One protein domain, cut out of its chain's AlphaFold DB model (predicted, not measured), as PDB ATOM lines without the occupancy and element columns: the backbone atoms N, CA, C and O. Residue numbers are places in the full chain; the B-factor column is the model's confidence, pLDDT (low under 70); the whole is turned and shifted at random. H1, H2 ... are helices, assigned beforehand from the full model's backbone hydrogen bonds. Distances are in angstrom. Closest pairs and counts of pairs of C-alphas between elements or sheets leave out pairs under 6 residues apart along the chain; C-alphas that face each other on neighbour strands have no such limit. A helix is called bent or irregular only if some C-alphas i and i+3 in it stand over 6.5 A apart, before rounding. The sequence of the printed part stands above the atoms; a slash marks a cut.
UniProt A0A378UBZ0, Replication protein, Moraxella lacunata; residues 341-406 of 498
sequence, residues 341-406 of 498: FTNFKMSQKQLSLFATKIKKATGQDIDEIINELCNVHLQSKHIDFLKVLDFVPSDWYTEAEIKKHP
ATOM      1  N   PHE A 341      29.388 -23.205  50.737       51.00
ATOM      2  CA  PHE A 341      30.133 -24.454  50.654       51.00
ATOM      3  C   PHE A 341      30.868 -24.649  49.316       51.00
ATOM      4  O   PHE A 341      31.352 -25.747  49.039       51.00
ATOM      5  N   THR A 342      30.965 -23.617  48.472       56.19
ATOM      6  CA  THR A 342      31.776 -23.680  47.246       56.19
ATOM      7  C   THR A 342      33.260 -23.490  47.568       56.19
ATOM      8  O   THR A 342      33.689 -22.455  48.068       56.19
ATOM      9  N   ASN A 343      34.053 -24.530  47.304       54.66
ATOM     10  CA  ASN A 343      35.502 -24.565  47.492       54.66
ATOM     11  C   ASN A 343      36.199 -23.357  46.830       54.66
ATOM     12  O   ASN A 343      36.156 -23.187  45.614       54.66
ATOM     13  N   PHE A 344      36.872 -22.539  47.645       57.03
ATOM     14  CA  PHE A 344      37.477 -21.268  47.227       57.03
ATOM     15  C   PHE A 344      38.857 -21.375  46.550       57.03
ATOM     16  O   PHE A 344      39.338 -20.365  46.041       57.03
ATOM     17  N   LYS A 345      39.522 -22.544  46.545       65.81
ATOM     18  CA  LYS A 345      40.925 -22.663  46.074       65.81
ATOM     19  C   LYS A 345      41.117 -23.557  44.848       65.81
ATOM     20  O   LYS A 345      42.221 -23.626  44.318       65.81
ATOM     21  N   MET A 346      40.048 -24.177  44.347       66.94
ATOM     22  CA  MET A 346      40.079 -24.993  43.134       66.94
ATOM     23  C   MET A 346      39.072 -24.465  42.106       66.94
ATOM     24  O   MET A 346      37.897 -24.282  42.410       66.94
ATOM     25  N   SER A 347      39.514 -24.214  40.871       71.69
ATOM     26  CA  SER A 347      38.604 -23.802  39.796       71.69
ATOM     27  C   SER A 347      37.695 -24.955  39.358       71.69
ATOM     28  O   SER A 347      38.082 -26.125  39.410       71.69
ATOM     29  N   GLN A 348      36.521 -24.635  38.807       72.62
ATOM     30  CA  GLN A 348      35.590 -25.642  38.276       72.62
ATOM     31  C   GLN A 348      36.237 -26.571  37.229       72.62
ATOM     32  O   GLN A 348      35.900 -27.750  37.146       72.62
ATOM     33  N   LYS A 349      37.198 -26.054  36.449       74.81
ATOM     34  CA  LYS A 349      37.960 -26.831  35.456       74.81
ATOM     35  C   LYS A 349      38.931 -27.827  36.099       74.81
ATOM     36  O   LYS A 349      39.164 -28.894  35.545       74.81
ATOM     37  N   GLN A 350      39.506 -27.483  37.248       76.19
ATOM     38  CA  GLN A 350      40.372 -28.388  38.007       76.19
ATOM     39  C   GLN A 350      39.546 -29.480  38.693       76.19
ATOM     40  O   GLN A 350      39.907 -30.650  38.599       76.19
ATOM     41  N   LEU A 351      38.399 -29.122  39.284       77.69
ATOM     42  CA  LEU A 351      37.467 -30.082  39.888       77.69
ATOM     43  C   LEU A 351      37.005 -31.139  38.881       77.69
ATOM     44  O   LEU A 351      37.080 -32.333  39.162       77.69
ATOM     45  N   SER A 352      36.594 -30.718  37.680       80.00
ATOM     46  CA  SER A 352      36.160 -31.653  36.637       80.00
ATOM     47  C   SER A 352      37.299 -32.544  36.133       80.00
ATOM     48  O   SER A 352      37.097 -33.741  35.910       80.00
ATOM     49  N   LEU A 353      38.512 -31.998  36.002       81.56
ATOM     50  CA  LEU A 353      39.692 -32.755  35.591       81.56
ATOM     51  C   LEU A 353      40.074 -33.820  36.629       81.56
ATOM     52  O   LEU A 353      40.329 -34.965  36.252       81.56
ATOM     53  N   PHE A 354      40.078 -33.481  37.921       82.38
ATOM     54  CA  PHE A 354      40.375 -34.448  38.980       82.38
ATOM     55  C   PHE A 354      39.282 -35.491  39.127       82.38
ATOM     56  O   PHE A 354      39.602 -36.674  39.166       82.38
ATOM     57  N   ALA A 355      38.010 -35.094  39.107       84.12
ATOM     58  CA  ALA A 355      36.907 -36.041  39.197       84.12
ATOM     59  C   ALA A 355      36.913 -37.053  38.044       84.12
ATOM     60  O   ALA A 355      36.728 -38.248  38.262       84.12
ATOM     61  N   THR A 356      37.239 -36.614  36.824       84.31
ATOM     62  CA  THR A 356      37.380 -37.514  35.666       84.31
ATOM     63  C   THR A 356      38.533 -38.509  35.848       84.31
ATOM     64  O   THR A 356      38.408 -39.684  35.496       84.31
ATOM     65  N   LYS A 357      39.661 -38.059  36.409       83.25
ATOM     66  CA  LYS A 357      40.830 -38.914  36.663       83.25
ATOM     67  C   LYS A 357      40.589 -39.901  37.806       83.25
ATOM     68  O   LYS A 357      40.920 -41.073  37.652       83.25
ATOM     69  N   ILE A 358      39.978 -39.450  38.900       82.50
ATOM     70  CA  ILE A 358      39.625 -40.285  40.052       82.50
ATOM     71  C   ILE A 358      38.588 -41.327  39.633       82.50
ATOM     72  O   ILE A 358      38.827 -42.510  39.847       82.50
ATOM     73  N   LYS A 359      37.529 -40.944  38.901       88.44
ATOM     74  CA  LYS A 359      36.561 -41.892  38.319       88.44
ATOM     75  C   LYS A 359      37.249 -43.004  37.538       88.44
ATOM     76  O   LYS A 359      36.892 -44.168  37.681       88.44
ATOM     77  N   LYS A 360      38.223 -42.658  36.689       84.25
ATOM     78  CA  LYS A 360      38.930 -43.641  35.856       84.25
ATOM     79  C   LYS A 360      39.673 -44.689  36.697       84.25
ATOM     80  O   LYS A 360      39.882 -45.796  36.215       84.25
ATOM     81  N   ALA A 361      40.065 -44.343  37.919       79.38
ATOM     82  CA  ALA A 361      40.815 -45.221  38.803       79.38
ATOM     83  C   ALA A 361      39.954 -45.931  39.861       79.38
ATOM     84  O   ALA A 361      40.255 -47.069  40.206       79.38
ATOM     85  N   THR A 362      38.896 -45.291  40.368       79.94
ATOM     86  CA  THR A 362      38.058 -45.822  41.460       79.94
ATOM     87  C   THR A 362      36.689 -46.317  41.000       79.94
ATOM     88  O   THR A 362      36.036 -47.063  41.724       79.94
ATOM     89  N   GLY A 363      36.230 -45.907  39.814       79.94
ATOM     90  CA  GLY A 363      34.884 -46.191  39.309       79.94
ATOM     91  C   GLY A 363      33.761 -45.396  39.989       79.94
ATOM     92  O   GLY A 363      32.600 -45.612  39.653       79.94
ATOM     93  N   GLN A 364      34.084 -44.488  40.918       81.12
ATOM     94  CA  GLN A 364      33.109 -43.649  41.624       81.12
ATOM     95  C   GLN A 364      32.438 -42.625  40.698       81.12
ATOM     96  O   GLN A 364      32.981 -42.254  39.649       81.12
ATOM     97  N   ASP A 365      31.254 -42.157  41.094       84.69
ATOM     98  CA  ASP A 365      30.505 -41.166  40.329       84.69
ATOM     99  C   ASP A 365      31.202 -39.791  40.311       84.69
ATOM    100  O   ASP A 365      31.812 -39.364  41.293       84.69
ATOM    101  N   ILE A 366      31.127 -39.090  39.172       75.88
ATOM    102  CA  ILE A 366      31.818 -37.801  38.979       75.88
ATOM    103  C   ILE A 366      31.269 -36.751  39.936       75.88
ATOM    104  O   ILE A 366      32.052 -35.994  40.508       75.88
ATOM    105  N   ASP A 367      29.951 -36.697  40.111       74.25
ATOM    106  CA  ASP A 367      29.313 -35.668  40.920       74.25
ATOM    107  C   ASP A 367      29.575 -35.923  42.409       74.25
ATOM    108  O   ASP A 367      29.803 -34.979  43.168       74.25
ATOM    109  N   GLU A 368      29.645 -37.189  42.830       78.81
ATOM    110  CA  GLU A 368      30.095 -37.567  44.175       78.81
ATOM    111  C   GLU A 368      31.541 -37.132  44.438       78.81
ATOM    112  O   GLU A 368      31.802 -36.458  45.435       78.81
ATOM    113  N   ILE A 369      32.471 -37.428  43.520       79.94
ATOM    114  CA  ILE A 369      33.875 -37.020  43.664       79.94
ATOM    115  C   ILE A 369      33.997 -35.492  43.699       79.94
ATOM    116  O   ILE A 369      34.725 -34.953  44.530       79.94
ATOM    117  N   ILE A 370      33.277 -34.769  42.833       79.19
ATOM    118  CA  ILE A 370      33.276 -33.299  42.840       79.19
ATOM    119  C   ILE A 370      32.758 -32.776  44.181       79.19
ATOM    120  O   ILE A 370      33.377 -31.886  44.758       79.19
ATOM    121  N   ASN A 371      31.669 -33.334  44.712       75.69
ATOM    122  CA  ASN A 371      31.124 -32.930  46.008       75.69
ATOM    123  C   ASN A 371      32.111 -33.182  47.160       75.69
ATOM    124  O   ASN A 371      32.237 -32.343  48.055       75.69
ATOM    125  N   GLU A 372      32.837 -34.300  47.134       79.62
ATOM    126  CA  GLU A 372      33.877 -34.603  48.120       79.62
ATOM    127  C   GLU A 372      35.087 -33.671  47.990       79.62
ATOM    128  O   GLU A 372      35.572 -33.157  48.995       79.62
ATOM    129  N   LEU A 373      35.536 -33.374  46.768       78.44
ATOM    130  CA  LEU A 373      36.611 -32.412  46.512       78.44
ATOM    131  C   LEU A 373      36.206 -30.971  46.859       78.44
ATOM    132  O   LEU A 373      37.054 -30.156  47.233       78.44
ATOM    133  N   CYS A 374      34.921 -30.634  46.770       74.50
ATOM    134  CA  CYS A 374      34.395 -29.338  47.187       74.50
ATOM    135  C   CYS A 374      34.373 -29.161  48.714       74.50
ATOM    136  O   CYS A 374      34.324 -28.032  49.196       74.50
ATOM    137  N   ASN A 375      34.443 -30.248  49.487       73.94
ATOM    138  CA  ASN A 375      34.435 -30.190  50.941       73.94
ATOM    139  C   ASN A 375      35.841 -30.413  51.505       73.94
ATOM    140  O   ASN A 375      36.390 -31.509  51.422       73.94
ATOM    141  N   VAL A 376      36.398 -29.387  52.151       72.69
ATOM    142  CA  VAL A 376      37.746 -29.427  52.744       72.69
ATOM    143  C   VAL A 376      37.942 -30.623  53.692       72.69
ATOM    144  O   VAL A 376      39.017 -31.214  53.722       72.69
ATOM    145  N   HIS A 377      36.895 -31.055  54.402       74.38
ATOM    146  CA  HIS A 377      36.954 -32.195  55.327       74.38
ATOM    147  C   HIS A 377      36.916 -33.567  54.636       74.38
ATOM    148  O   HIS A 377      37.191 -34.577  55.280       74.38
ATOM    149  N   LEU A 378      36.551 -33.627  53.352       75.81
ATOM    150  CA  LEU A 378      36.432 -34.869  52.574       75.81
ATOM    151  C   LEU A 378      37.528 -35.020  51.510       75.81
ATOM    152  O   LEU A 378      37.743 -36.130  51.026       75.81
ATOM    153  N   GLN A 379      38.269 -33.952  51.195       73.25
ATOM    154  CA  GLN A 379      39.400 -33.979  50.256       73.25
ATOM    155  C   GLN A 379      40.480 -35.002  50.634       73.25
ATOM    156  O   GLN A 379      41.130 -35.560  49.750       73.25
ATOM    157  N   SER A 380      40.656 -35.287  51.930       69.50
ATOM    158  CA  SER A 380      41.611 -36.286  52.426       69.50
ATOM    159  C   SER A 380      41.367 -37.686  51.855       69.50
ATOM    160  O   SER A 380      42.323 -38.436  51.687       69.50
ATOM    161  N   LYS A 381      40.127 -38.019  51.468       77.31
ATOM    162  CA  LYS A 381      39.797 -39.290  50.801       77.31
ATOM    163  C   LYS A 381      40.511 -39.469  49.461       77.31
ATOM    164  O   LYS A 381      40.773 -40.593  49.053       77.31
ATOM    165  N   HIS A 382      40.823 -38.363  48.788       79.88
ATOM    166  CA  HIS A 382      41.424 -38.344  47.454       79.88
ATOM    167  C   HIS A 382      42.902 -37.950  47.481       79.88
ATOM    168  O   HIS A 382      43.507 -37.780  46.426       79.88
ATOM    169  N   ILE A 383      43.504 -37.799  48.666       73.75
ATOM    170  CA  ILE A 383      44.846 -37.222  48.815       73.75
ATOM    171  C   ILE A 383      45.925 -38.028  48.086       73.75
ATOM    172  O   ILE A 383      46.804 -37.442  47.460       73.75
ATOM    173  N   ASP A 384      45.830 -39.356  48.102       73.88
ATOM    174  CA  ASP A 384      46.805 -40.229  47.444       73.88
ATOM    175  C   ASP A 384      46.691 -40.141  45.918       73.88
ATOM    176  O   ASP A 384      47.701 -40.091  45.220       73.88
ATOM    177  N   PHE A 385      45.468 -40.009  45.394       76.44
ATOM    178  CA  PHE A 385      45.235 -39.772  43.968       76.44
ATOM    179  C   PHE A 385      45.717 -38.400  43.517       76.44
ATOM    180  O   PHE A 385      46.293 -38.268  42.440       76.44
ATOM    181  N   LEU A 386      45.487 -37.378  44.336       70.62
ATOM    182  CA  LEU A 386      45.909 -36.021  44.026       70.62
ATOM    183  C   LEU A 386      47.443 -35.924  44.038       70.62
ATOM    184  O   LEU A 386      48.004 -35.349  43.107       70.62
ATOM    185  N   LYS A 387      48.128 -36.593  44.977       73.88
ATOM    186  CA  LYS A 387      49.601 -36.672  45.013       73.88
ATOM    187  C   LYS A 387      50.197 -37.271  43.739       73.88
ATOM    188  O   LYS A 387      51.191 -36.760  43.242       73.88
ATOM    189  N   VAL A 388      49.573 -38.309  43.171       75.81
ATOM    190  CA  VAL A 388      50.002 -38.909  41.887       75.81
ATOM    191  C   VAL A 388      49.918 -37.909  40.726       75.81
ATOM    192  O   VAL A 388      50.619 -38.050  39.727       75.81
ATOM    193  N   LEU A 389      49.072 -36.888  40.846       68.31
ATOM    194  CA  LEU A 389      48.905 -35.828  39.855       68.31
ATOM    195  C   LEU A 389      49.752 -34.584  40.144       68.31
ATOM    196  O   LEU A 389      49.555 -33.580  39.464       68.31
ATOM    197  N   ASP A 390      50.668 -34.659  41.112       67.50
ATOM    198  CA  ASP A 390      51.461 -33.532  41.614       67.50
ATOM    199  C   ASP A 390      50.599 -32.447  42.302       67.50
ATOM    200  O   ASP A 390      50.914 -31.258  42.304       67.50
ATOM    201  N   PHE A 391      49.468 -32.858  42.893       64.81
ATOM    202  CA  PHE A 391      48.544 -31.996  43.632       64.81
ATOM    203  C   PHE A 391      48.460 -32.404  45.106       64.81
ATOM    204  O   PHE A 391      48.025 -33.501  45.441       64.81
ATOM    205  N   VAL A 392      48.816 -31.496  46.017       62.84
ATOM    206  CA  VAL A 392      48.783 -31.745  47.468       62.84
ATOM    207  C   VAL A 392      47.784 -30.789  48.141       62.84
ATOM    208  O   VAL A 392      48.087 -29.612  48.317       62.84
ATOM    209  N   PRO A 393      46.580 -31.262  48.526       56.50
ATOM    210  CA  PRO A 393      45.548 -30.425  49.150       56.50
ATOM    211  C   PRO A 393      45.912 -29.856  50.525       56.50
ATOM    212  O   PRO A 393      45.388 -28.815  50.909       56.50
ATOM    213  N   SER A 394      46.782 -30.528  51.289       51.75
ATOM    214  CA  SER A 394      47.132 -30.115  52.658       51.75
ATOM    215  C   SER A 394      47.859 -28.769  52.725       51.75
ATOM    216  O   SER A 394      47.824 -28.127  53.767       51.75
ATOM    217  N   ASP A 395      48.441 -28.308  51.616       56.12
ATOM    218  CA  ASP A 395      49.097 -26.996  51.533       56.12
ATOM    219  C   ASP A 395      48.108 -25.865  51.213       56.12
ATOM    220  O   ASP A 395      48.467 -24.687  51.194       56.12
ATOM    221  N   TRP A 396      46.846 -26.200  50.925       61.84
ATOM    222  CA  TRP A 396      45.868 -25.228  50.450       61.84
ATOM    223  C   TRP A 396      45.107 -24.560  51.578       61.84
ATOM    224  O   TRP A 396      44.661 -23.437  51.387       61.84
ATOM    225  N   TYR A 397      44.956 -25.186  52.742       68.88
ATOM    226  CA  TYR A 397      44.200 -24.608  53.852       68.88
ATOM    227  C   TYR A 397      44.986 -24.681  55.148       68.88
ATOM    228  O   TYR A 397      45.457 -25.735  55.560       68.88
ATOM    229  N   THR A 398      45.066 -23.550  55.833       72.25
ATOM    230  CA  THR A 398      45.544 -23.486  57.212       72.25
ATOM    231  C   THR A 398      44.554 -24.184  58.149       72.25
ATOM    232  O   THR A 398      43.345 -24.185  57.905       72.25
ATOM    233  N   GLU A 399      45.022 -24.716  59.283       71.06
ATOM    234  CA  GLU A 399      44.142 -25.332  60.295       71.06
ATOM    235  C   GLU A 399      43.010 -24.395  60.761       71.06
ATOM    236  O   GLU A 399      41.907 -24.839  61.093       71.06
ATOM    237  N   ALA A 400      43.263 -23.083  60.757       75.00
ATOM    238  CA  ALA A 400      42.277 -22.060  61.078       75.00
ATOM    239  C   ALA A 400      41.186 -21.915  59.999       75.00
ATOM    240  O   ALA A 400      40.030 -21.659  60.338       75.00
ATOM    241  N   GLU A 401      41.521 -22.084  58.715       70.94
ATOM    242  CA  GLU A 401      40.552 -22.098  57.610       70.94
ATOM    243  C   GLU A 401      39.712 -23.384  57.627       70.94
ATOM    244  O   GLU A 401      38.496 -23.317  57.454       70.94
ATOM    245  N   ILE A 402      40.327 -24.536  57.926       70.69
ATOM    246  CA  ILE A 402      39.630 -25.831  58.026       70.69
ATOM    247  C   ILE A 402      38.565 -25.794  59.132       70.69
ATOM    248  O   ILE A 402      37.426 -26.199  58.906       70.69
ATOM    249  N   LYS A 403      38.892 -25.247  60.313       74.44
ATOM    250  CA  LYS A 403      37.948 -25.124  61.445       74.44
ATOM    251  C   LYS A 403      36.759 -24.197  61.169       74.44
ATOM    252  O   LYS A 403      35.718 -24.358  61.800       74.44
ATOM    253  N   LYS A 404      36.903 -23.227  60.261       73.38
ATOM    254  CA  LYS A 404      35.805 -22.339  59.834       73.38
ATOM    255  C   LYS A 404      34.896 -22.995  58.797       73.38
ATOM    256  O   LYS A 404      33.781 -22.522  58.599       73.38
ATOM    257  N   HIS A 405      35.365 -24.051  58.132       67.81
ATOM    258  CA  HIS A 405      34.584 -24.739  57.120       67.81
ATOM    259  C   HIS A 405      33.565 -25.674  57.793       67.81
ATOM    260  O   HIS A 405      33.942 -26.485  58.642       67.81
ATOM    261  N   PRO A 406      32.283 -25.610  57.417       69.44
ATOM    262  CA  PRO A 406      31.256 -26.465  57.991       69.44
ATOM    263  C   PRO A 406      31.496 -27.926  57.608       69.44
ATOM    264  O   PRO A 406      31.907 -28.255  56.490       69.44
TER     265      PRO A 406
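What this domain is: This is residues 341 to 406 of the 498 residues of the protein "Replication protein" of Moraxella lacunata (UniProt A0A378UBZ0). Two helices, H1 and H2, pack on each other at a steep angle, and H3 turns away after H2, so that the centres of H1, H2 and H3 make a triangle. The small helix H4 sits apart from these three, and the longest distance runs from Lys 360 in H1 to Ala 400 in H4. The 66 printed residues include four named helices, in the order H1, H2, H3, H4, and no named strand; the class is all helix. The whole is compact, with a radius of gyration of the C-alphas of 11.3 A, and only just elongated, spanning 33 by 22 by 19 A.

Where its parts are: Find C-alpha 348 at (35.590, -25.642, 38.276); from there H1, residues 348 to 362, runs 20.6 A to C-alpha 362 at (38.058, -45.822, 41.460). Next come H2, residues 366 to 374, 12.1 A long, and H3, residues 379 to 388, 14.4 A long. H3 is irregular: C-alphas 381 and 384 are 7.8 A apart. H4, residues 399 to 404, ends at C-alpha 404, (35.805, -22.339, 59.834).

How they stand to each other: Look first at Ala 355 and Ile 366, the closest C-alphas of H1 and H2, 5.4 A apart: these helices touch at a steep tilt of 60 degrees, opposite ways. H1, with residues 354 to 358 alone, only just touches H3, with 3 pairs of C-alphas within 8 A; the closest are those of Ile 358 and Phe 385, 6.9 A apart, and the lines are about perpendicular at 81 degrees. H2 and H3 touch only at the corner, and only just, with 3 such pairs; the closest C-alphas, of Leu 373 and Gln 379, are 4.9 A apart. H4 is apart from H1, H2 and H3. Each O i to N i+4 pair is within hydrogen-bond range in H1, H2 and H4, and 4 of 6 are in H3.

The domain as a whole: The two C-alphas farthest apart, of Lys 360 and Ala 400, are 33.4 A apart, while those of Phe 341 and Pro 406 are 7.7 A apart. The printed part has no cut. The links H1 to H2 and H2 to H3 are tight; H3 to H4, with 10 residues, is short. Look for pLDDT under 70 at residues 341 to 346, 380, 389 to 397 and 405 to 406; the mean of the printed part is 73.1.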